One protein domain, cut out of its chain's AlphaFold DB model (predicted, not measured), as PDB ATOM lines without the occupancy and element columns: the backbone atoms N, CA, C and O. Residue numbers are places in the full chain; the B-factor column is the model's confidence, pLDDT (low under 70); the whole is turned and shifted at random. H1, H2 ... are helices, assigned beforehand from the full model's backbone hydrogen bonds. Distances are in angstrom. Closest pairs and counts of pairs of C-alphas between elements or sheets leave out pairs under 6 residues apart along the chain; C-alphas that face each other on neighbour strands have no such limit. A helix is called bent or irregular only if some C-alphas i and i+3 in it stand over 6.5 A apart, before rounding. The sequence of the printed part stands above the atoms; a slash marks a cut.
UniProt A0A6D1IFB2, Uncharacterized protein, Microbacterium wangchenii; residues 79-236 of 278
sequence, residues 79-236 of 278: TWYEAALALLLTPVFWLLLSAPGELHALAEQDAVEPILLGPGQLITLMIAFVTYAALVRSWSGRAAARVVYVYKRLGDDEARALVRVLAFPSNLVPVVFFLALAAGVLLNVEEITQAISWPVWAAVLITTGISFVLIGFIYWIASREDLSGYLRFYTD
ATOM      1  N   THR A  79     150.870 207.907 175.805       65.50
ATOM      2  CA  THR A  79     151.135 206.953 176.890       65.50
ATOM      3  C   THR A  79     149.879 206.151 177.220       65.50
ATOM      4  O   THR A  79     148.764 206.619 177.010       65.50
ATOM      5  N   TRP A  80     150.038 204.962 177.811       58.44
ATOM      6  CA  TRP A  80     148.900 204.196 178.341       58.44
ATOM      7  C   TRP A  80     148.077 204.989 179.362       58.44
ATOM      8  O   TRP A  80     146.862 204.840 179.419       58.44
ATOM      9  N   TYR A  81     148.732 205.869 180.123       62.88
ATOM     10  CA  TYR A  81     148.073 206.805 181.029       62.88
ATOM     11  C   TYR A  81     147.153 207.783 180.283       62.88
ATOM     12  O   TYR A  81     146.001 207.954 180.662       62.88
ATOM     13  N   GLU A  82     147.613 208.377 179.183       64.81
ATOM     14  CA  GLU A  82     146.777 209.257 178.360       64.81
ATOM     15  C   GLU A  82     145.688 208.494 177.605       64.81
ATOM     16  O   GLU A  82     144.581 209.000 177.465       64.81
ATOM     17  N   ALA A  83     145.951 207.261 177.167       64.12
ATOM     18  CA  ALA A  83     144.907 206.407 176.606       64.12
ATOM     19  C   ALA A  83     143.806 206.124 177.647       64.12
ATOM     20  O   ALA A  83     142.624 206.199 177.324       64.12
ATOM     21  N   ALA A  84     144.180 205.876 178.908       65.00
ATOM     22  CA  ALA A  84     143.238 205.700 180.013       65.00
ATOM     23  C   ALA A  84     142.469 206.990 180.351       65.00
ATOM     24  O   ALA A  84     141.263 206.946 180.573       65.00
ATOM     25  N   LEU A  85     143.126 208.152 180.343       69.88
ATOM     26  CA  LEU A  85     142.443 209.438 180.526       69.88
ATOM     27  C   LEU A  85     141.484 209.750 179.364       69.88
ATOM     28  O   LEU A  85     140.376 210.224 179.594       69.88
ATOM     29  N   ALA A  86     141.864 209.442 178.124       69.88
ATOM     30  CA  ALA A  86     140.983 209.587 176.967       69.88
ATOM     31  C   ALA A  86     139.779 208.631 177.047       69.88
ATOM     32  O   ALA A  86     138.662 209.005 176.699       69.88
ATOM     33  N   LEU A  87     139.980 207.421 177.578       68.81
ATOM     34  CA  LEU A  87     138.899 206.482 177.884       68.81
ATOM     35  C   LEU A  87     137.924 207.050 178.919       68.81
ATOM     36  O   LEU A  87     136.716 206.961 178.716       68.81
ATOM     37  N   LEU A  88     138.430 207.686 179.979       72.12
ATOM     38  CA  LEU A  88     137.601 208.325 181.008       72.12
ATOM     39  C   LEU A  88     136.750 209.480 180.462       72.12
ATOM     40  O   LEU A  88     135.680 209.747 181.001       72.12
ATOM     41  N   LEU A  89     137.169 210.122 179.367       72.69
ATOM     42  CA  LEU A  89     136.359 211.139 178.692       72.69
ATOM     43  C   LEU A  89     135.154 210.557 177.940       72.69
ATOM     44  O   LEU A  89     134.190 211.277 177.710       72.69
ATOM     45  N   THR A  90     135.163 209.273 177.578       69.75
ATOM     46  CA  THR A  90     134.065 208.649 176.814       69.75
ATOM     47  C   THR A  90     132.727 208.664 177.572       69.75
ATOM     48  O   THR A  90     131.763 209.208 177.033       69.75
ATOM     49  N   PRO A  91     132.627 208.148 178.817       68.12
ATOM     50  CA  PRO A  91     131.379 208.223 179.583       68.12
ATOM     51  C   PRO A  91     131.005 209.664 179.963       68.12
ATOM     52  O   PRO A  91     129.826 209.993 180.044       68.12
ATOM     53  N   VAL A  92     131.998 210.539 180.147       73.25
ATOM     54  CA  VAL A  92     131.806 211.967 180.438       73.25
ATOM     55  C   VAL A  92     131.141 212.684 179.261       73.25
ATOM     56  O   VAL A  92     130.168 213.407 179.453       73.25
ATOM     57  N   PHE A  93     131.619 212.462 178.033       69.31
ATOM     58  CA  PHE A  93     131.000 213.033 176.838       69.31
ATOM     59  C   PHE A  93     129.632 212.440 176.552       69.31
ATOM     60  O   PHE A  93     128.740 213.180 176.156       69.31
ATOM     61  N   TRP A  94     129.449 211.140 176.781       70.50
ATOM     62  CA  TRP A  94     128.136 210.517 176.665       70.50
ATOM     63  C   TRP A  94     127.110 211.220 177.563       70.50
ATOM     64  O   TRP A  94     126.068 211.643 177.075       70.50
ATOM     65  N   LEU A  95     127.452 211.442 178.834       68.81
ATOM     66  CA  LEU A  95     126.556 212.090 179.791       68.81
ATOM     67  C   LEU A  95     126.350 213.594 179.522       68.81
ATOM     68  O   LEU A  95     125.313 214.155 179.867       68.81
ATOM     69  N   LEU A  96     127.322 214.265 178.900       69.56
ATOM     70  CA  LEU A  96     127.181 215.664 178.474       69.56
ATOM     71  C   LEU A  96     126.330 215.822 177.208       69.56
ATOM     72  O   LEU A  96     125.704 216.866 177.036       69.56
ATOM     73  N   LEU A  97     126.339 214.822 176.323       67.44
ATOM     74  CA  LEU A  97     125.600 214.822 175.056       67.44
ATOM     75  C   LEU A  97     124.197 214.211 175.178       67.44
ATOM     76  O   LEU A  97     123.389 214.401 174.276       67.44
ATOM     77  N   SER A  98     123.892 213.497 176.263       66.69
ATOM     78  CA  SER A  98     122.535 213.022 176.548       66.69
ATOM     79  C   SER A  98     121.606 214.181 176.917       66.69
ATOM     80  O   SER A  98     121.971 215.022 177.744       66.69
ATOM     81  N   ALA A  99     120.402 214.215 176.340       62.03
ATOM     82  CA  ALA A  99     119.425 215.265 176.616       62.03
ATOM     83  C   ALA A  99     118.878 215.164 178.061       62.03
ATOM     84  O   ALA A  99     118.628 214.053 178.542       62.03
ATOM     85  N   PRO A 100     118.630 216.288 178.765       58.28
ATOM     86  CA  PRO A 100     118.061 216.266 180.114       58.28
ATOM     87  C   PRO A 100     116.726 215.527 180.213       58.28
ATOM     88  O   PRO A 100     116.518 214.826 181.198       58.28
ATOM     89  N   GLY A 101     115.848 215.639 179.209       56.25
ATOM     90  CA  GLY A 101     114.568 214.925 179.166       56.25
ATOM     91  C   GLY A 101     114.728 213.410 179.037       56.25
ATOM     92  O   GLY A 101     114.002 212.648 179.673       56.25
ATOM     93  N   GLU A 102     115.741 212.954 178.299       62.66
ATOM     94  CA  GLU A 102     116.085 211.532 178.189       62.66
ATOM     95  C   GLU A 102     116.699 210.998 179.489       62.66
ATOM     96  O   GLU A 102     116.354 209.904 179.932       62.66
ATOM     97  N   LEU A 103     117.554 211.787 180.148       60.12
ATOM     98  CA  LEU A 103     118.091 211.466 181.473       60.12
ATOM     99  C   LEU A 103     116.996 211.445 182.549       60.12
ATOM    100  O   LEU A 103     117.051 210.607 183.446       60.12
ATOM    101  N   HIS A 104     115.993 212.324 182.459       58.41
ATOM    102  CA  HIS A 104     114.836 212.324 183.358       58.41
ATOM    103  C   HIS A 104     113.987 211.065 183.164       58.41
ATOM    104  O   HIS A 104     113.680 210.382 184.134       58.41
ATOM    105  N   ALA A 105     113.701 210.698 181.911       61.59
ATOM    106  CA  ALA A 105     112.978 209.472 181.581       61.59
ATOM    107  C   ALA A 105     113.738 208.198 182.004       61.59
ATOM    108  O   ALA A 105     113.119 207.201 182.371       61.59
ATOM    109  N   LEU A 106     115.076 208.222 181.974       60.34
ATOM    110  CA  LEU A 106     115.931 207.145 182.486       60.34
ATOM    111  C   LEU A 106     115.946 207.083 184.020       60.34
ATOM    112  O   LEU A 106     115.965 205.987 184.583       60.34
ATOM    113  N   ALA A 107     115.921 208.234 184.695       59.06
ATOM    114  CA  ALA A 107     115.831 208.311 186.150       59.06
ATOM    115  C   ALA A 107     114.456 207.853 186.668       59.06
ATOM    116  O   ALA A 107     114.387 207.168 187.682       59.06
ATOM    117  N   GLU A 108     113.374 208.144 185.942       63.81
ATOM    118  CA  GLU A 108     112.026 207.626 186.236       63.81
ATOM    119  C   GLU A 108     111.919 206.098 186.080       63.81
ATOM    120  O   GLU A 108     111.022 205.477 186.650       63.81
ATOM    121  N   GLN A 109     112.833 205.482 185.326       69.44
ATOM    122  CA  GLN A 109     112.921 204.032 185.123       69.44
ATOM    123  C   GLN A 109     113.944 203.348 186.051       69.44
ATOM    124  O   GLN A 109     114.289 202.192 185.807       69.44
ATOM    125  N   ASP A 110     114.464 204.044 187.072       57.91
ATOM    126  CA  ASP A 110     115.544 203.584 187.967       57.91
ATOM    127  C   ASP A 110     116.834 203.138 187.234       57.91
ATOM    128  O   ASP A 110     117.690 202.453 187.799       57.91
ATOM    129  N   ALA A 111     117.018 203.521 185.965       59.72
ATOM    130  CA  ALA A 111     118.173 203.111 185.163       59.72
ATOM    131  C   ALA A 111     119.418 203.973 185.433       59.72
ATOM    132  O   ALA A 111     120.543 203.549 185.162       59.72
ATOM    133  N   VAL A 112     119.221 205.195 185.935       59.06
ATOM    134  CA  VAL A 112     120.265 206.200 186.164       59.06
ATOM    135  C   VAL A 112     119.922 206.995 187.427       59.06
ATOM    136  O   VAL A 112     118.776 207.394 187.614       59.06
ATOM    137  N   GLU A 113     120.900 207.251 188.302       57.03
ATOM    138  CA  GLU A 113     120.645 208.016 189.529       57.03
ATOM    139  C   GLU A 113     120.280 209.487 189.227       57.03
ATOM    140  O   GLU A 113     120.988 210.157 188.467       57.03
ATOM    141  N   PRO A 114     119.253 210.055 189.893       52.56
ATOM    142  CA  PRO A 114     118.803 211.434 189.670       52.56
ATOM    143  C   PRO A 114     119.848 212.500 190.045       52.56
ATOM    144  O   PRO A 114     119.729 213.650 189.628       52.56
ATOM    145  N   ILE A 115     120.910 212.127 190.774       56.12
ATOM    146  CA  ILE A 115     122.074 212.985 191.067       56.12
ATOM    147  C   ILE A 115     122.808 213.442 189.793       56.12
ATOM    148  O   ILE A 115     123.508 214.457 189.814       56.12
ATOM    149  N   LEU A 116     122.646 212.713 188.684       55.75
ATOM    150  CA  LEU A 116     123.289 213.011 187.404       55.75
ATOM    151  C   LEU A 116     122.615 214.162 186.636       55.75
ATOM    152  O   LEU A 116     123.212 214.700 185.704       55.75
ATOM    153  N   LEU A 117     121.426 214.602 187.060       60.12
ATOM    154  CA  LEU A 117     120.730 215.771 186.519       60.12
ATOM    155  C   LEU A 117     121.224 217.058 187.199       60.12
ATOM    156  O   LEU A 117     121.487 217.066 188.398       60.12
ATOM    157  N   GLY A 118     121.341 218.166 186.459       62.78
ATOM    158  CA  GLY A 118     121.692 219.482 187.015       62.78
ATOM    159  C   GLY A 118     123.112 219.538 187.619       62.78
ATOM    160  O   GLY A 118     124.078 219.612 186.855       62.78
ATOM    161  N   PRO A 119     123.294 219.518 188.961       63.31
ATOM    162  CA  PRO A 119     124.621 219.517 189.594       63.31
ATOM    163  C   PRO A 119     125.575 218.423 189.085       63.31
ATOM    164  O   PRO A 119     126.779 218.672 188.972       63.31
ATOM    165  N   GLY A 120     125.058 217.243 188.723       67.31
ATOM    166  CA  GLY A 120     125.855 216.149 188.156       67.31
ATOM    167  C   GLY A 120     126.500 216.488 186.809       67.31
ATOM    168  O   GLY A 120     127.653 216.123 186.562       67.31
ATOM    169  N   GLN A 121     125.825 217.270 185.963       71.12
ATOM    170  CA  GLN A 121     126.369 217.724 184.677       71.12
ATOM    171  C   GLN A 121     127.487 218.754 184.861       71.12
ATOM    172  O   GLN A 121     128.483 218.725 184.138       71.12
ATOM    173  N   LEU A 122     127.381 219.619 185.878       72.62
ATOM    174  CA  LEU A 122     128.448 220.560 186.228       72.62
ATOM    175  C   LEU A 122     129.699 219.824 186.723       72.62
ATOM    176  O   LEU A 122     130.807 220.138 186.289       72.62
ATOM    177  N   ILE A 123     129.535 218.807 187.575       77.38
ATOM    178  CA  ILE A 123     130.647 217.952 188.024       77.38
ATOM    179  C   ILE A 123     131.281 217.226 186.831       77.38
ATOM    180  O   ILE A 123     132.504 217.197 186.705       77.38
ATOM    181  N   THR A 124     130.463 216.704 185.917       77.81
ATOM    182  CA  THR A 124     130.917 216.015 184.700       77.81
ATOM    183  C   THR A 124     131.716 216.945 183.789       77.81
ATOM    184  O   THR A 124     132.789 216.573 183.313       77.81
ATOM    185  N   LEU A 125     131.269 218.194 183.626       79.12
ATOM    186  CA  LEU A 125     132.008 219.227 182.905       79.12
ATOM    187  C   LEU A 125     133.363 219.519 183.572       79.12
ATOM    188  O   LEU A 125     134.380 219.596 182.883       79.12
ATOM    189  N   MET A 126     133.417 219.624 184.907       82.81
ATOM    190  CA  MET A 126     134.692 219.800 185.616       82.81
ATOM    191  C   MET A 126     135.636 218.613 185.399       82.81
ATOM    192  O   MET A 126     136.820 218.820 185.134       82.81
ATOM    193  N   ILE A 127     135.130 217.377 185.471       83.31
ATOM    194  CA  ILE A 127     135.921 216.165 185.206       83.31
ATOM    195  C   ILE A 127     136.462 216.191 183.772       83.31
ATOM    196  O   ILE A 127     137.643 215.898 183.572       83.31
ATOM    197  N   ALA A 128     135.645 216.599 182.793       82.94
ATOM    198  CA  ALA A 128     136.067 216.751 181.403       82.94
ATOM    199  C   ALA A 128     137.252 217.720 181.281       82.94
ATOM    200  O   ALA A 128     138.272 217.381 180.682       82.94
ATOM    201  N   PHE A 129     137.152 218.897 181.906       85.94
ATOM    202  CA  PHE A 129     138.206 219.912 181.886       85.94
ATOM    203  C   PHE A 129     139.483 219.474 182.597       85.94
ATOM    204  O   PHE A 129     140.571 219.694 182.070       85.94
ATOM    205  N   VAL A 130     139.379 218.851 183.772       86.81
ATOM    206  CA  VAL A 130     140.548 218.364 184.521       86.81
ATOM    207  C   VAL A 130     141.264 217.265 183.738       86.81
ATOM    208  O   VAL A 130     142.488 217.293 183.607       86.81
ATOM    209  N   THR A 131     140.503 216.329 183.170       82.50
ATOM    210  CA  THR A 131     141.040 215.222 182.370       82.50
ATOM    211  C   THR A 131     141.693 215.740 181.090       82.50
ATOM    212  O   THR A 131     142.819 215.357 180.775       82.50
ATOM    213  N   TYR A 132     141.040 216.677 180.397       82.94
ATOM    214  CA  TYR A 132     141.606 217.366 179.241       82.94
ATOM    215  C   TYR A 132     142.896 218.114 179.600       82.94
ATOM    216  O   TYR A 132     143.923 217.895 178.967       82.94
ATOM    217  N   ALA A 133     142.897 218.927 180.658       84.50
ATOM    218  CA  ALA A 133     144.086 219.662 181.087       84.50
ATOM    219  C   ALA A 133     145.257 218.724 181.426       84.50
ATOM    220  O   ALA A 133     146.400 219.012 181.073       84.50
ATOM    221  N   ALA A 134     144.991 217.584 182.071       82.69
ATOM    222  CA  ALA A 134     146.010 216.575 182.359       82.69
ATOM    223  C   ALA A 134     146.582 215.944 181.076       82.69
ATOM    224  O   ALA A 134     147.803 215.810 180.951       82.69
ATOM    225  N   LEU A 135     145.714 215.608 180.114       80.19
ATOM    226  CA  LEU A 135     146.100 215.079 178.804       80.19
ATOM    227  C   LEU A 135     146.986 216.061 178.041       80.19
ATOM    228  O   LEU A 135     148.095 215.704 177.639       80.19
ATOM    229  N   VAL A 136     146.525 217.301 177.866       80.44
ATOM    230  CA  VAL A 136     147.260 218.273 177.054       80.44
ATOM    231  C   VAL A 136     148.545 218.711 177.751       80.44
ATOM    232  O   VAL A 136     149.579 218.816 177.096       80.44
ATOM    233  N   ARG A 137     148.569 218.837 179.083       82.62
ATOM    234  CA  ARG A 137     149.814 219.106 179.822       82.62
ATOM    235  C   ARG A 137     150.840 217.979 179.667       82.62
ATOM    236  O   ARG A 137     152.015 218.252 179.438       82.62
ATOM    237  N   SER A 138     150.413 216.720 179.770       77.00
ATOM    238  CA  SER A 138     151.316 215.572 179.605       77.00
ATOM    239  C   SER A 138     151.877 215.491 178.184       77.00
ATOM    240  O   SER A 138     153.087 215.336 177.986       77.00
ATOM    241  N   TRP A 139     151.007 215.661 177.188       80.81
ATOM    242  CA  TRP A 139     151.391 215.629 175.784       80.81
ATOM    243  C   TRP A 139     152.287 216.815 175.402       80.81
ATOM    244  O   TRP A 139     153.342 216.610 174.796       80.81
ATOM    245  N   SER A 140     151.915 218.038 175.793       78.12
ATOM    246  CA  SER A 140     152.655 219.269 175.479       78.12
ATOM    247  C   SER A 140     154.049 219.283 176.101       78.12
ATOM    248  O   SER A 140     155.001 219.639 175.409       78.12
ATOM    249  N   GLY A 141     154.216 218.802 177.340       75.25
ATOM    250  CA  GLY A 141     155.534 218.668 177.969       75.25
ATOM    251  C   GLY A 141     156.457 217.718 177.198       75.25
ATOM    252  O   GLY A 141     157.623 218.031 176.941       75.25
ATOM    253  N   ARG A 142     155.938 216.571 176.730       76.12
ATOM    254  CA  ARG A 142     156.720 215.644 175.886       76.12
ATOM    255  C   ARG A 142     157.006 216.216 174.501       76.12
ATOM    256  O   ARG A 142     158.100 216.012 173.974       76.12
ATOM    257  N   ALA A 143     156.043 216.917 173.910       75.94
ATOM    258  CA  ALA A 143     156.206 217.584 172.626       75.94
ATOM    259  C   ALA A 143     157.302 218.661 172.699       75.94
ATOM    260  O   ALA A 143     158.223 218.644 171.885       75.94
ATOM    261  N   ALA A 144     157.268 219.518 173.723       78.00
ATOM    262  CA  ALA A 144     158.273 220.544 173.990       78.00
ATOM    263  C   ALA A 144     159.674 219.945 174.191       78.00
ATOM    264  O   ALA A 144     160.618 220.319 173.492       78.00
ATOM    265  N   ALA A 145     159.805 218.937 175.061       75.94
ATOM    266  CA  ALA A 145     161.075 218.243 175.282       75.94
ATOM    267  C   ALA A 145     161.652 217.655 173.982       75.94
ATOM    268  O   ALA A 145     162.867 217.657 173.761       75.94
ATOM    269  N   ARG A 146     160.781 217.178 173.087       74.38
ATOM    270  CA  ARG A 146     161.184 216.638 171.788       74.38
ATOM    271  C   ARG A 146     161.652 217.714 170.815       74.38
ATOM    272  O   ARG A 146     162.632 217.484 170.112       74.38
ATOM    273  N   VAL A 147     161.004 218.878 170.798       77.50
ATOM    274  CA  VAL A 147     161.452 220.037 170.007       77.50
ATOM    275  C   VAL A 147     162.855 220.461 170.441       77.50
ATOM    276  O   VAL A 147     163.733 220.599 169.593       77.50
ATOM    277  N   VAL A 148     163.104 220.558 171.751       77.25
ATOM    278  CA  VAL A 148     164.436 220.869 172.299       77.25
ATOM    279  C   VAL A 148     165.470 219.817 171.897       77.25
ATOM    280  O   VAL A 148     166.591 220.158 171.516       77.25
ATOM    281  N   TYR A 149     165.113 218.531 171.959       72.81
ATOM    282  CA  TYR A 149     166.004 217.449 171.541       72.81
ATOM    283  C   TYR A 149     166.376 217.546 170.056       72.81
ATOM    284  O   TYR A 149     167.557 217.462 169.718       72.81
ATOM    285  N   VAL A 150     165.384 217.743 169.181       71.19
ATOM    286  CA  VAL A 150     165.595 217.879 167.733       71.19
ATOM    287  C   VAL A 150     166.445 219.104 167.428       71.19
ATOM    288  O   VAL A 150     167.417 218.977 166.695       71.19
ATOM    289  N   TYR A 151     166.165 220.244 168.057       76.38
ATOM    290  CA  TYR A 151     166.975 221.450 167.901       76.38
ATOM    291  C   TYR A 151     168.449 221.206 168.251       76.38
ATOM    292  O   TYR A 151     169.336 221.492 167.452       76.38
ATOM    293  N   LYS A 152     168.723 220.593 169.413       67.19
ATOM    294  CA  LYS A 152     170.095 220.331 169.886       67.19
ATOM    295  C   LYS A 152     170.870 219.320 169.038       67.19
ATOM    296  O   LYS A 152     172.094 219.285 169.126       67.19
ATOM    297  N   ARG A 153     170.185 218.445 168.294       70.06
ATOM    298  CA  ARG A 153     170.818 217.333 167.561       70.06
ATOM    299  C   ARG A 153     170.797 217.495 166.048       70.06
ATOM    300  O   ARG A 153     171.739 217.054 165.404       70.06
ATOM    301  N   LEU A 154     169.735 218.077 165.504       68.12
ATOM    302  CA  LEU A 154     169.457 218.148 164.067       68.12
ATOM    303  C   LEU A 154     169.370 219.596 163.554       68.12
ATOM    304  O   LEU A 154     169.326 219.800 162.347       68.12
ATOM    305  N   GLY A 155     169.380 220.591 164.446       71.81
ATOM    306  CA  GLY A 155     169.375 222.009 164.084       71.81
ATOM    307  C   GLY A 155     167.982 222.640 163.995       71.81
ATOM    308  O   GLY A 155     166.955 222.006 164.255       71.81
ATOM    309  N   ASP A 156     167.957 223.935 163.663       78.69
ATOM    310  CA  ASP A 156     166.751 224.773 163.738       78.69
ATOM    311  C   ASP A 156     165.691 224.427 162.682       78.69
ATOM    312  O   ASP A 156     164.496 224.440 162.982       78.69
ATOM    313  N   ASP A 157     166.101 224.068 161.464       74.50
ATOM    314  CA  ASP A 157     165.164 223.791 160.369       74.50
ATOM    315  C   ASP A 157     164.313 222.541 160.635       74.50
ATOM    316  O   ASP A 157     163.093 222.554 160.439       74.50
ATOM    317  N   GLU A 158     164.924 221.489 161.180       74.38
ATOM    318  CA  GLU A 158     164.218 220.269 161.581       74.38
ATOM    319  C   GLU A 158     163.311 220.503 162.796       74.38
ATOM    320  O   GLU A 158     162.184 219.997 162.844       74.38
ATOM    321  N   ALA A 159     163.749 221.319 163.762       74.81
ATOM    322  CA  ALA A 159     162.914 221.715 164.896       74.81
ATOM    323  C   ALA A 159     161.680 222.504 164.430       74.81
ATOM    324  O   ALA A 159     160.558 222.229 164.863       74.81
ATOM    325  N   ARG A 160     161.856 223.422 163.475       80.25
ATOM    326  CA  ARG A 160     160.768 224.188 162.859       80.25
ATOM    327  C   ARG A 160     159.797 223.292 162.093       80.25
ATOM    328  O   ARG A 160     158.583 223.472 162.213       80.25
ATOM    329  N   ALA A 161     160.304 222.332 161.321       74.69
ATOM    330  CA  ALA A 161     159.475 221.364 160.606       74.69
ATOM    331  C   ALA A 161     158.636 220.521 161.580       74.69
ATOM    332  O   ALA A 161     157.428 220.374 161.386       74.69
ATOM    333  N   LEU A 162     159.246 220.044 162.669       75.94
ATOM    334  CA  LEU A 162     158.543 219.325 163.729       75.94
ATOM    335  C   LEU A 162     157.438 220.186 164.356       75.94
ATOM    336  O   LEU A 162     156.302 219.733 164.460       75.94
ATOM    337  N   VAL A 163     157.728 221.434 164.730       79.88
ATOM    338  CA  VAL A 163     156.724 222.301 165.367       79.88
ATOM    339  C   VAL A 163     155.557 222.610 164.430       79.88
ATOM    340  O   VAL A 163     154.416 222.621 164.880       79.88
ATOM    341  N   ARG A 164     155.791 222.768 163.120       77.50
ATOM    342  CA  ARG A 164     154.703 222.912 162.134       77.50
ATOM    343  C   ARG A 164     153.795 221.684 162.082       77.50
ATOM    344  O   ARG A 164     152.582 221.836 161.991       77.50
ATOM    345  N   VAL A 165     154.362 220.482 162.183       73.75
ATOM    346  CA  VAL A 165     153.575 219.241 162.262       73.75
ATOM    347  C   VAL A 165     152.794 219.170 163.574       73.75
ATOM    348  O   VAL A 165     151.637 218.763 163.559       73.75
ATOM    349  N   LEU A 166     153.386 219.600 164.694       75.75
ATOM    350  CA  LEU A 166     152.738 219.628 166.013       75.75
ATOM    351  C   LEU A 166     151.679 220.731 166.154       75.75
ATOM    352  O   LEU A 166     150.760 220.591 166.961       75.75
ATOM    353  N   ALA A 167     151.759 221.794 165.354       74.06
ATOM    354  CA  ALA A 167     150.768 222.865 165.340       74.06
ATOM    355  C   ALA A 167     149.388 222.360 164.913       74.06
ATOM    356  O   ALA A 167     148.377 222.813 165.444       74.06
ATOM    357  N   PHE A 168     149.330 221.395 163.993       71.00
ATOM    358  CA  PHE A 168     148.065 220.811 163.559       71.00
ATOM    359  C   PHE A 168     147.290 220.140 164.710       71.00
ATOM    360  O   PHE A 168     146.189 220.604 165.006       71.00
ATOM    361  N   PRO A 169     147.822 219.121 165.420       67.62
ATOM    362  CA  PRO A 169     147.119 218.522 166.550       67.62
ATOM    363  C   PRO A 169     146.923 219.513 167.704       67.62
ATOM    364  O   PRO A 169     145.859 219.501 168.316       67.62
ATOM    365  N   SER A 170     147.882 220.412 167.958       72.44
ATOM    366  CA  SER A 170     147.753 221.419 169.020       72.44
ATOM    367  C   SER A 170     146.608 222.408 168.789       72.44
ATOM    368  O   SER A 170     146.104 222.957 169.761       72.44
ATOM    369  N   ASN A 171     146.199 222.647 167.540       74.62
ATOM    370  CA  ASN A 171     145.068 223.518 167.213       74.62
ATOM    371  C   ASN A 171     143.772 222.727 166.989       74.62
ATOM    372  O   ASN A 171     142.700 223.178 167.384       74.62
ATOM    373  N   LEU A 172     143.852 221.540 166.381       71.75
ATOM    374  CA  LEU A 172     142.679 220.724 166.067       71.75
ATOM    375  C   LEU A 172     142.035 220.131 167.326       71.75
ATOM    376  O   LEU A 172     140.815 220.166 167.458       71.75
ATOM    377  N   VAL A 173     142.837 219.592 168.249       72.56
ATOM    378  CA  VAL A 173     142.325 218.899 169.444       72.56
ATOM    379  C   VAL A 173     141.502 219.831 170.347       72.56
ATOM    380  O   VAL A 173     140.382 219.446 170.688       72.56
ATOM    381  N   PRO A 174     141.954 221.059 170.679       74.88
ATOM    382  CA  PRO A 174     141.135 222.004 171.436       74.88
ATOM    383  C   PRO A 174     139.833 222.390 170.729       74.88
ATOM    384  O   PRO A 174     138.808 222.533 171.388       74.88
ATOM    385  N   VAL A 175     139.853 222.540 169.397       72.38
ATOM    386  CA  VAL A 175     138.653 222.873 168.610       72.38
ATOM    387  C   VAL A 175     137.640 221.736 168.670       72.38
ATOM    388  O   VAL A 175     136.472 221.978 168.956       72.38
ATOM    389  N   VAL A 176     138.077 220.496 168.449       73.88
ATOM    390  CA  VAL A 176     137.200 219.318 168.535       73.88
ATOM    391  C   VAL A 176     136.644 219.162 169.953       73.88
ATOM    392  O   VAL A 176     135.445 218.944 170.116       73.88
ATOM    393  N   PHE A 177     137.485 219.338 170.976       77.81
ATOM    394  CA  PHE A 177     137.065 219.301 172.377       77.81
ATOM    395  C   PHE A 177     136.023 220.386 172.689       77.81
ATOM    396  O   PHE A 177     134.985 220.096 173.280       77.81
ATOM    397  N   PHE A 178     136.256 221.623 172.237       81.88
ATOM    398  CA  PHE A 178     135.309 222.725 172.386       81.88
ATOM    399  C   PHE A 178     133.973 222.434 171.701       81.88
ATOM    400  O   PHE A 178     132.932 222.621 172.320       81.88
ATOM    401  N   LEU A 179     133.991 221.966 170.451       75.25
ATOM    402  CA  LEU A 179     132.770 221.662 169.703       75.25
ATOM    403  C   LEU A 179     131.939 220.578 170.396       75.25
ATOM    404  O   LEU A 179     130.721 220.718 170.477       75.25
ATOM    405  N   ALA A 180     132.584 219.547 170.952       75.75
ATOM    406  CA  ALA A 180     131.901 218.516 171.732       75.75
ATOM    407  C   ALA A 180     131.234 219.094 172.995       75.75
ATOM    408  O   ALA A 180     130.075 218.788 173.275       75.75
ATOM    409  N   LEU A 181     131.927 219.975 173.728       78.19
ATOM    410  CA  LEU A 181     131.356 220.644 174.900       78.19
ATOM    411  C   LEU A 181     130.225 221.610 174.532       78.19
ATOM    412  O   LEU A 181     129.196 221.626 175.201       78.19
ATOM    413  N   ALA A 182     130.400 222.402 173.475       77.56
ATOM    414  CA  ALA A 182     129.403 223.359 173.009       77.56
ATOM    415  C   ALA A 182     128.126 222.652 172.537       77.56
ATOM    416  O   ALA A 182     127.033 223.116 172.851       77.56
ATOM    417  N   ALA A 183     128.258 221.511 171.850       74.44
ATOM    418  CA  ALA A 183     127.127 220.669 171.476       74.44
ATOM    419  C   ALA A 183     126.379 220.151 172.712       74.44
ATOM    420  O   ALA A 183     125.162 220.302 172.786       74.44
ATOM    421  N   GLY A 184     127.098 219.632 173.714       73.25
ATOM    422  CA  GLY A 184     126.486 219.209 174.976       73.25
ATOM    423  C   GLY A 184     125.744 220.351 175.675       73.25
ATOM    424  O   GLY A 184     124.584 220.206 176.047       73.25
ATOM    425  N   VAL A 185     126.362 221.528 175.800       77.31
ATOM    426  CA  VAL A 185     125.709 222.710 176.393       77.31
ATOM    427  C   VAL A 185     124.456 223.109 175.614       77.31
ATOM    428  O   VAL A 185     123.434 223.381 176.236       77.31
ATOM    429  N   LEU A 186     124.515 223.130 174.282       75.25
ATOM    430  CA  LEU A 186     123.385 223.514 173.441       75.25
ATOM    431  C   LEU A 186     122.188 222.576 173.642       75.25
ATOM    432  O   LEU A 186     121.093 223.069 173.886       75.25
ATOM    433  N   LEU A 187     122.413 221.257 173.633       72.75
ATOM    434  CA  LEU A 187     121.361 220.260 173.877       72.75
ATOM    435  C   LEU A 187     120.718 220.435 175.260       72.75
ATOM    436  O   LEU A 187     119.500 220.370 175.403       72.75
ATOM    437  N   ASN A 188     121.527 220.726 176.283       74.44
ATOM    438  CA  ASN A 188     121.027 220.955 177.638       74.44
ATOM    439  C   ASN A 188     120.232 222.267 177.766       74.44
ATOM    440  O   ASN A 188     119.186 222.302 178.411       74.44
ATOM    441  N   VAL A 189     120.714 223.359 177.166       76.44
ATOM    442  CA  VAL A 189     120.045 224.670 177.217       76.44
ATOM    443  C   VAL A 189     118.748 224.656 176.408       76.44
ATOM    444  O   VAL A 189     117.753 225.234 176.849       76.44
ATOM    445  N   GLU A 190     118.735 223.998 175.250       72.31
ATOM    446  CA  GLU A 190     117.534 223.834 174.430       72.31
ATOM    447  C   GLU A 190     116.415 223.160 175.232       72.31
ATOM    448  O   GLU A 190     115.340 223.739 175.375       72.31
ATOM    449  N   GLU A 191     116.698 222.026 175.868       71.62
ATOM    450  CA  GLU A 191     115.722 221.298 176.684       71.62
ATOM    451  C   GLU A 191     115.182 222.143 177.854       71.62
ATOM    452  O   GLU A 191     113.974 222.238 178.068       71.62
ATOM    453  N   ILE A 192     116.066 222.830 178.592       73.00
ATOM    454  CA  ILE A 192     115.668 223.689 179.723       73.00
ATOM    455  C   ILE A 192     114.779 224.843 179.247       73.00
ATOM    456  O   ILE A 192     113.778 225.178 179.884       73.00
ATOM    457  N   THR A 193     115.142 225.477 178.133       77.56
ATOM    458  CA  THR A 193     114.368 226.607 177.607       77.56
ATOM    459  C   THR A 193     113.020 226.172 177.048       77.56
ATOM    460  O   THR A 193     112.042 226.887 177.259       77.56
ATOM    461  N   GLN A 194     112.930 224.985 176.444       72.75
ATOM    462  CA  GLN A 194     111.657 224.384 176.046       72.75
ATOM    463  C   GLN A 194     110.779 224.063 177.265       72.75
ATOM    464  O   GLN A 194     109.611 224.456 177.290       72.75
ATOM    465  N   ALA A 195     111.341 223.457 178.316       73.44
ATOM    466  CA  ALA A 195     110.610 223.120 179.540       73.44
ATOM    467  C   ALA A 195     110.020 224.354 180.250       73.44
ATOM    468  O   ALA A 195     108.902 224.313 180.760       73.44
ATOM    469  N   ILE A 196     110.746 225.476 180.253       79.62
ATOM    470  CA  ILE A 196     110.320 226.731 180.899       79.62
ATOM    471  C   ILE A 196     109.547 227.638 179.910       79.62
ATOM    472  O   ILE A 196     109.134 228.745 180.254       79.62
ATOM    473  N   SER A 197     109.292 227.174 178.676       82.12
ATOM    474  CA  SER A 197     108.615 227.941 177.613       82.12
ATOM    475  C   SER A 197     109.293 229.283 177.297       82.12
ATOM    476  O   SER A 197     108.645 230.272 176.947       82.12
ATOM    477  N   TRP A 198     110.616 229.341 177.453       82.00
ATOM    478  CA  TRP A 198     111.406 230.520 177.130       82.00
ATOM    479  C   TRP A 198     111.596 230.668 175.620       82.00
ATOM    480  O   TRP A 198     111.653 229.684 174.883       82.00
ATOM    481  N   PRO A 199     111.716 231.909 175.128       83.31
ATOM    482  CA  PRO A 199     111.932 232.146 173.714       83.31
ATOM    483  C   PRO A 199     113.333 231.685 173.285       83.31
ATOM    484  O   PRO A 199     114.307 231.840 174.020       83.31
ATOM    485  N   VAL A 200     113.451 231.204 172.045       77.94
ATOM    486  CA  VAL A 200     114.696 230.648 171.472       77.94
ATOM    487  C   VAL A 200     115.892 231.604 171.590       77.94
ATOM    488  O   VAL A 200     117.020 231.169 171.809       77.94
ATOM    489  N   TRP A 201     115.677 232.923 171.519       80.00
ATOM    490  CA  TRP A 201     116.764 233.899 171.671       80.00
ATOM    491  C   TRP A 201     117.414 233.866 173.065       80.00
ATOM    492  O   TRP A 201     118.605 234.153 173.182       80.00
ATOM    493  N   ALA A 202     116.679 233.471 174.112       82.06
ATOM    494  CA  ALA A 202     117.237 233.289 175.449       82.06
ATOM    495  C   ALA A 202     118.202 232.091 175.480       82.06
ATOM    496  O   ALA A 202     119.300 232.208 176.023       82.06
ATOM    497  N   ALA A 203     117.847 230.985 174.813       76.12
ATOM    498  CA  ALA A 203     118.718 229.818 174.647       76.12
ATOM    499  C   ALA A 203     120.019 230.184 173.914       76.12
ATOM    500  O   ALA A 203     121.115 229.809 174.341       76.12
ATOM    501  N   VAL A 204     119.907 230.985 172.848       81.38
ATOM    502  CA  VAL A 204     121.059 231.469 172.073       81.38
ATOM    503  C   VAL A 204     121.978 232.337 172.933       81.38
ATOM    504  O   VAL A 204     123.189 232.119 172.927       81.38
ATOM    505  N   LEU A 205     121.439 233.289 173.703       86.75
ATOM    506  CA  LEU A 205     122.244 234.156 174.574       86.75
ATOM    507  C   LEU A 205     122.977 233.367 175.667       86.75
ATOM    508  O   LEU A 205     124.169 233.590 175.878       86.75
ATOM    509  N   ILE A 206     122.294 232.426 176.325       82.94
ATOM    510  CA  ILE A 206     122.881 231.585 177.379       82.94
ATOM    511  C   ILE A 206     124.002 230.716 176.804       82.94
ATOM    512  O   ILE A 206     125.125 230.736 177.312       82.94
ATOM    513  N   THR A 207     123.731 230.014 175.701       82.81
ATOM    514  CA  THR A 207     124.716 229.143 175.041       82.81
ATOM    515  C   THR A 207     125.929 229.940 174.565       82.81
ATOM    516  O   THR A 207     127.068 229.502 174.733       82.81
ATOM    517  N   THR A 208     125.704 231.144 174.031       85.69
ATOM    518  CA  THR A 208     126.774 232.055 173.604       85.69
ATOM    519  C   THR A 208     127.642 232.483 174.789       85.69
ATOM    520  O   THR A 208     128.866 232.389 174.718       85.69
ATOM    521  N   GLY A 209     127.030 232.900 175.902       88.00
ATOM    522  CA  GLY A 209     127.751 233.297 177.115       88.00
ATOM    523  C   GLY A 209     128.607 232.166 177.689       88.00
ATOM    524  O   GLY A 209     129.790 232.366 177.965       88.00
ATOM    525  N   ILE A 210     128.044 230.958 177.792       85.75
ATOM    526  CA  ILE A 210     128.775 229.770 178.252       85.75
ATOM    527  C   ILE A 210     129.918 229.441 177.285       85.75
ATOM    528  O   ILE A 210     131.043 229.215 177.723       85.75
ATOM    529  N   SER A 211     129.672 229.495 175.974       85.75
ATOM    530  CA  SER A 211     130.693 229.236 174.952       85.75
ATOM    531  C   SER A 211     131.894 230.173 175.081       85.75
ATOM    532  O   SER A 211     133.030 229.708 175.026       85.75
ATOM    533  N   PHE A 212     131.680 231.469 175.327       88.19
ATOM    534  CA  PHE A 212     132.783 232.408 175.563       88.19
ATOM    535  C   PHE A 212     133.612 232.047 176.801       88.19
ATOM    536  O   PHE A 212     134.841 232.113 176.754       88.19
ATOM    537  N   VAL A 213     132.962 231.626 177.890       88.81
ATOM    538  CA  VAL A 213     133.655 231.165 179.103       88.81
ATOM    539  C   VAL A 213     134.470 229.901 178.813       88.81
ATOM    540  O   VAL A 213     135.643 229.836 179.185       88.81
ATOM    541  N   LEU A 214     133.895 228.929 178.098       86.88
ATOM    542  CA  LEU A 214     134.574 227.688 177.711       86.88
ATOM    543  C   LEU A 214     135.797 227.961 176.823       86.88
ATOM    544  O   LEU A 214     136.874 227.430 177.092       86.88
ATOM    545  N   ILE A 215     135.659 228.828 175.815       87.25
ATOM    546  CA  ILE A 215     136.773 229.266 174.959       87.25
ATOM    547  C   ILE A 215     137.869 229.909 175.812       87.25
ATOM    548  O   ILE A 215     139.043 229.576 175.655       87.25
ATOM    549  N   GLY A 216     137.492 230.792 176.743       87.25
ATOM    550  CA  GLY A 216     138.426 231.434 177.664       87.25
ATOM    551  C   GLY A 216     139.218 230.427 178.502       87.25
ATOM    552  O   GLY A 216     140.435 230.555 178.619       87.25
ATOM    553  N   PHE A 217     138.557 229.393 179.030       86.62
ATOM    554  CA  PHE A 217     139.210 228.325 179.792       86.62
ATOM    555  C   PHE A 217     140.141 227.465 178.936       86.62
ATOM    556  O   PHE A 217     141.270 227.207 179.347       86.62
ATOM    557  N   ILE A 218     139.708 227.046 177.744       84.88
ATOM    558  CA  ILE A 218     140.541 226.252 176.829       84.88
ATOM    559  C   ILE A 218     141.782 227.046 176.416       84.88
ATOM    560  O   ILE A 218     142.893 226.519 176.455       84.88
ATOM    561  N   TYR A 219     141.611 228.329 176.091       85.44
ATOM    562  CA  TYR A 219     142.724 229.221 175.785       85.44
ATOM    563  C   TYR A 219     143.667 229.384 176.981       85.44
ATOM    564  O   TYR A 219     144.885 229.333 176.822       85.44
ATOM    565  N   TRP A 220     143.124 229.544 178.188       87.19
ATOM    566  CA  TRP A 220     143.925 229.648 179.404       87.19
ATOM    567  C   TRP A 220     144.758 228.385 179.656       87.19
ATOM    568  O   TRP A 220     145.947 228.512 179.952       87.19
ATOM    569  N   ILE A 221     144.179 227.192 179.471       84.31
ATOM    570  CA  ILE A 221     144.898 225.910 179.549       84.31
ATOM    571  C   ILE A 221     146.023 225.886 178.507       84.31
ATOM    572  O   ILE A 221     147.187 225.778 178.886       84.31
ATOM    573  N   ALA A 222     145.693 226.117 177.232       80.00
ATOM    574  CA  ALA A 222     146.654 226.088 176.128       80.00
ATOM    575  C   ALA A 222     147.806 227.092 176.312       80.00
ATOM    576  O   ALA A 222     148.962 226.789 176.037       80.00
ATOM    577  N   SER A 223     147.521 228.289 176.832       81.06
ATOM    578  CA  SER A 223     148.529 229.335 177.058       81.06
ATOM    579  C   SER A 223     149.539 229.010 178.164       81.06
ATOM    580  O   SER A 223     150.582 229.657 178.250       81.06
ATOM    581  N   ARG A 224     149.228 228.039 179.031       83.81
ATOM    582  CA  ARG A 224     150.086 227.600 180.141       83.81
ATOM    583  C   ARG A 224     150.886 226.342 179.822       83.81
ATOM    584  O   ARG A 224     151.609 225.855 180.685       83.81
ATOM    585  N   GLU A 225     150.740 225.806 178.621       83.88
ATOM    586  CA  GLU A 225     151.422 224.589 178.203       83.88
ATOM    587  C   GLU A 225     152.836 224.868 177.709       83.88
ATOM    588  O   GLU A 225     153.083 225.857 177.016       83.88
ATOM    589  N   ASP A 226     153.746 223.935 177.982       80.56
ATOM    590  CA  ASP A 226     155.158 224.060 177.612       80.56
ATOM    591  C   ASP A 226     155.333 224.207 176.092       80.56
ATOM    592  O   ASP A 226     156.161 224.988 175.629       80.56
ATOM    593  N   LEU A 227     154.512 223.510 175.294       82.69
ATOM    594  CA  LEU A 227     154.566 223.563 173.828       82.69
ATOM    595  C   LEU A 227     154.157 224.936 173.263       82.69
ATOM    596  O   LEU A 227     154.617 225.312 172.180       82.69
ATOM    597  N   SER A 228     153.327 225.695 173.985       83.75
ATOM    598  CA  SER A 228     152.765 226.965 173.507       83.75
ATOM    599  C   SER A 228     153.849 227.988 173.148       83.75
ATOM    600  O   SER A 228     153.750 228.663 172.120       83.75
ATOM    601  N   GLY A 229     154.938 228.040 173.925       82.94
ATOM    602  CA  GLY A 229     156.084 228.911 173.664       82.94
ATOM    603  C   GLY A 229     156.794 228.570 172.351       82.94
ATOM    604  O   GLY A 229     157.098 229.462 171.558       82.94
ATOM    605  N   TYR A 230     156.990 227.279 172.072       84.50
ATOM    606  CA  TYR A 230     157.627 226.800 170.840       84.50
ATOM    607  C   TYR A 230     156.740 227.028 169.617       84.50
ATOM    608  O   TYR A 230     157.227 227.480 168.580       84.50
ATOM    609  N   LEU A 231     155.436 226.760 169.736       83.88
ATOM    610  CA  LEU A 231     154.467 227.042 168.676       83.88
ATOM    611  C   LEU A 231     154.460 228.525 168.336       83.88
ATOM    612  O   LEU A 231     154.564 228.886 167.164       83.88
ATOM    613  N   ARG A 232     154.422 229.394 169.347       81.38
ATOM    614  CA  ARG A 232     154.488 230.837 169.129       81.38
ATOM    615  C   ARG A 232     155.803 231.240 168.456       81.38
ATOM    616  O   ARG A 232     155.801 231.952 167.458       81.38
ATOM    617  N   PHE A 233     156.934 230.726 168.921       83.31
ATOM    618  CA  PHE A 233     158.219 231.042 168.304       83.31
ATOM    619  C   PHE A 233     158.279 230.635 166.814       83.31
ATOM    620  O   PHE A 233     158.589 231.460 165.949       83.31
ATOM    621  N   TYR A 234     157.899 229.400 166.477       80.81
ATOM    622  CA  TYR A 234     158.074 228.857 165.123       80.81
ATOM    623  C   TYR A 234     156.906 229.097 164.156       80.81
ATOM    624  O   TYR A 234     157.111 229.052 162.941       80.81
ATOM    625  N   THR A 235     155.691 229.342 164.652       76.06
ATOM    626  CA  THR A 235     154.471 229.362 163.820       76.06
ATOM    627  C   THR A 235     153.588 230.591 163.993       76.06
ATOM    628  O   THR A 235     152.647 230.722 163.220       76.06
ATOM    629  N   ASP A 236     153.889 231.512 164.918       70.19
ATOM    630  CA  ASP A 236     153.002 232.648 165.210       70.19
ATOM    631  C   ASP A 236     152.705 233.494 163.955       70.19
ATOM    632  O   ASP A 236     153.621 234.116 163.398       70.19
TER     633      ASP A 236
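This is residues 79 to 236 of the 278 residues of an uncharacterized protein of Microbacterium wangchenii (UniProt A0A6D1IFB2). A long, flattened bundle of four helices runs up and down: H3 and H4 make a long hairpin that gives the domain its length, with H1 packed on one side of the pair and H5 folded back along H4 on the other side. The short helix H6 crosses the hairpin on the side of H5, towards the tight turn from H3 to H4, while H2 and the long link after it lie at the other end. The printed part has 158 residues with six named helices, in the order H1 H2 H3 H4 H5 H6, and no named strand; the class is all helix. It is loose, with a radius of gyration of the C-alphas of 19.4 A, and spans 62 by 35 by 19 A.

H1, residues 80 to 97, touches H3, residues 119 to 154, which meets it with residues 121 to 138 alone. Their closest C-alphas, those of Glu 82 and Leu 135, are 5.9 A apart, and the helices run opposite ways at a shallow tilt of 34 degrees, only just short of steep. Residues 93 to 97 of H1 touch residues 180 to 187 of H4, residues 156 to 195, the same way at a shallow tilt of 28 degrees; the closest C-alphas, of Leu 97 and Gly 184, are 4.5 A apart. H2, residues 100 to 107, touches residues 188 to 192 of H4 at 73 degrees, about perpendicular, with the C-alphas of Pro 100 and Asn 188 closest at 6.1 A. H3 and H4 form a helical hairpin with a shallow tilt of 7 degrees, opposite ways. They touch through residues 143 to 151 and 158 to 166 alone, and the C-alphas of Tyr 151 and Ala 159 are closest at 5.1 A. H5, residues 200 to 223, forms a second helical hairpin with H4, which touches it with residues 174 to 193 alone. The tilt is a shallow 28 degrees, and the closest C-alphas are those of Val 189 and Ala 203, at 5.9 A. H3 and H5 are close but not clearly touching, with the C-alphas of Ala 133 and Ile 221 closest at 6.5 A. H6, residues 226 to 235, touches residues 137 to 147 of H3 at a steep tilt of 59 degrees, with the C-alphas of Ala 144 and Leu 227 closest at 4.8 A. It also touches residues 160 to 167 of H4 at a steep tilt of 66 degrees, and the C-alphas of Arg 160 and Tyr 234 are closest at 5.8 A. H4 is the hub, touching five helices; H1 and H5 are apart. Each O i to N i+4 pair is within hydrogen-bond range in H2, H3 and H5, against 11 of 14 in H1, 32 of 36 in H4 and 5 of 6 in H6.

H1 begins at C-alpha 80, at (148.900, 204.196, 178.341), and is 25.8 A long; it is neither bent nor irregular, but only just, with C-alphas 88 and 91 6.4 A apart. H2 has 8 residues. H3 is 51.6 A long and ends at C-alpha 154, at (169.457, 218.148, 164.067). H4, the longest with 40 residues, measures 58.3 A, and H5 34.3 A. H6 ends at C-alpha 235, at (154.471, 229.362, 163.820); it too is only just neither bent nor irregular, with C-alphas 226 and 229 6.3 A apart.

The two C-alphas farthest apart, those of Arg 153 and Ser 197, are 63.9 A from each other. The printed part has no cut. The link from H2 to H3, 11 residues, is long, and the other links are tight. The mean pLDDT of the printed part is 74.7, and 41 residues are under 70, among them residues 79 to 87 and 95 to 120.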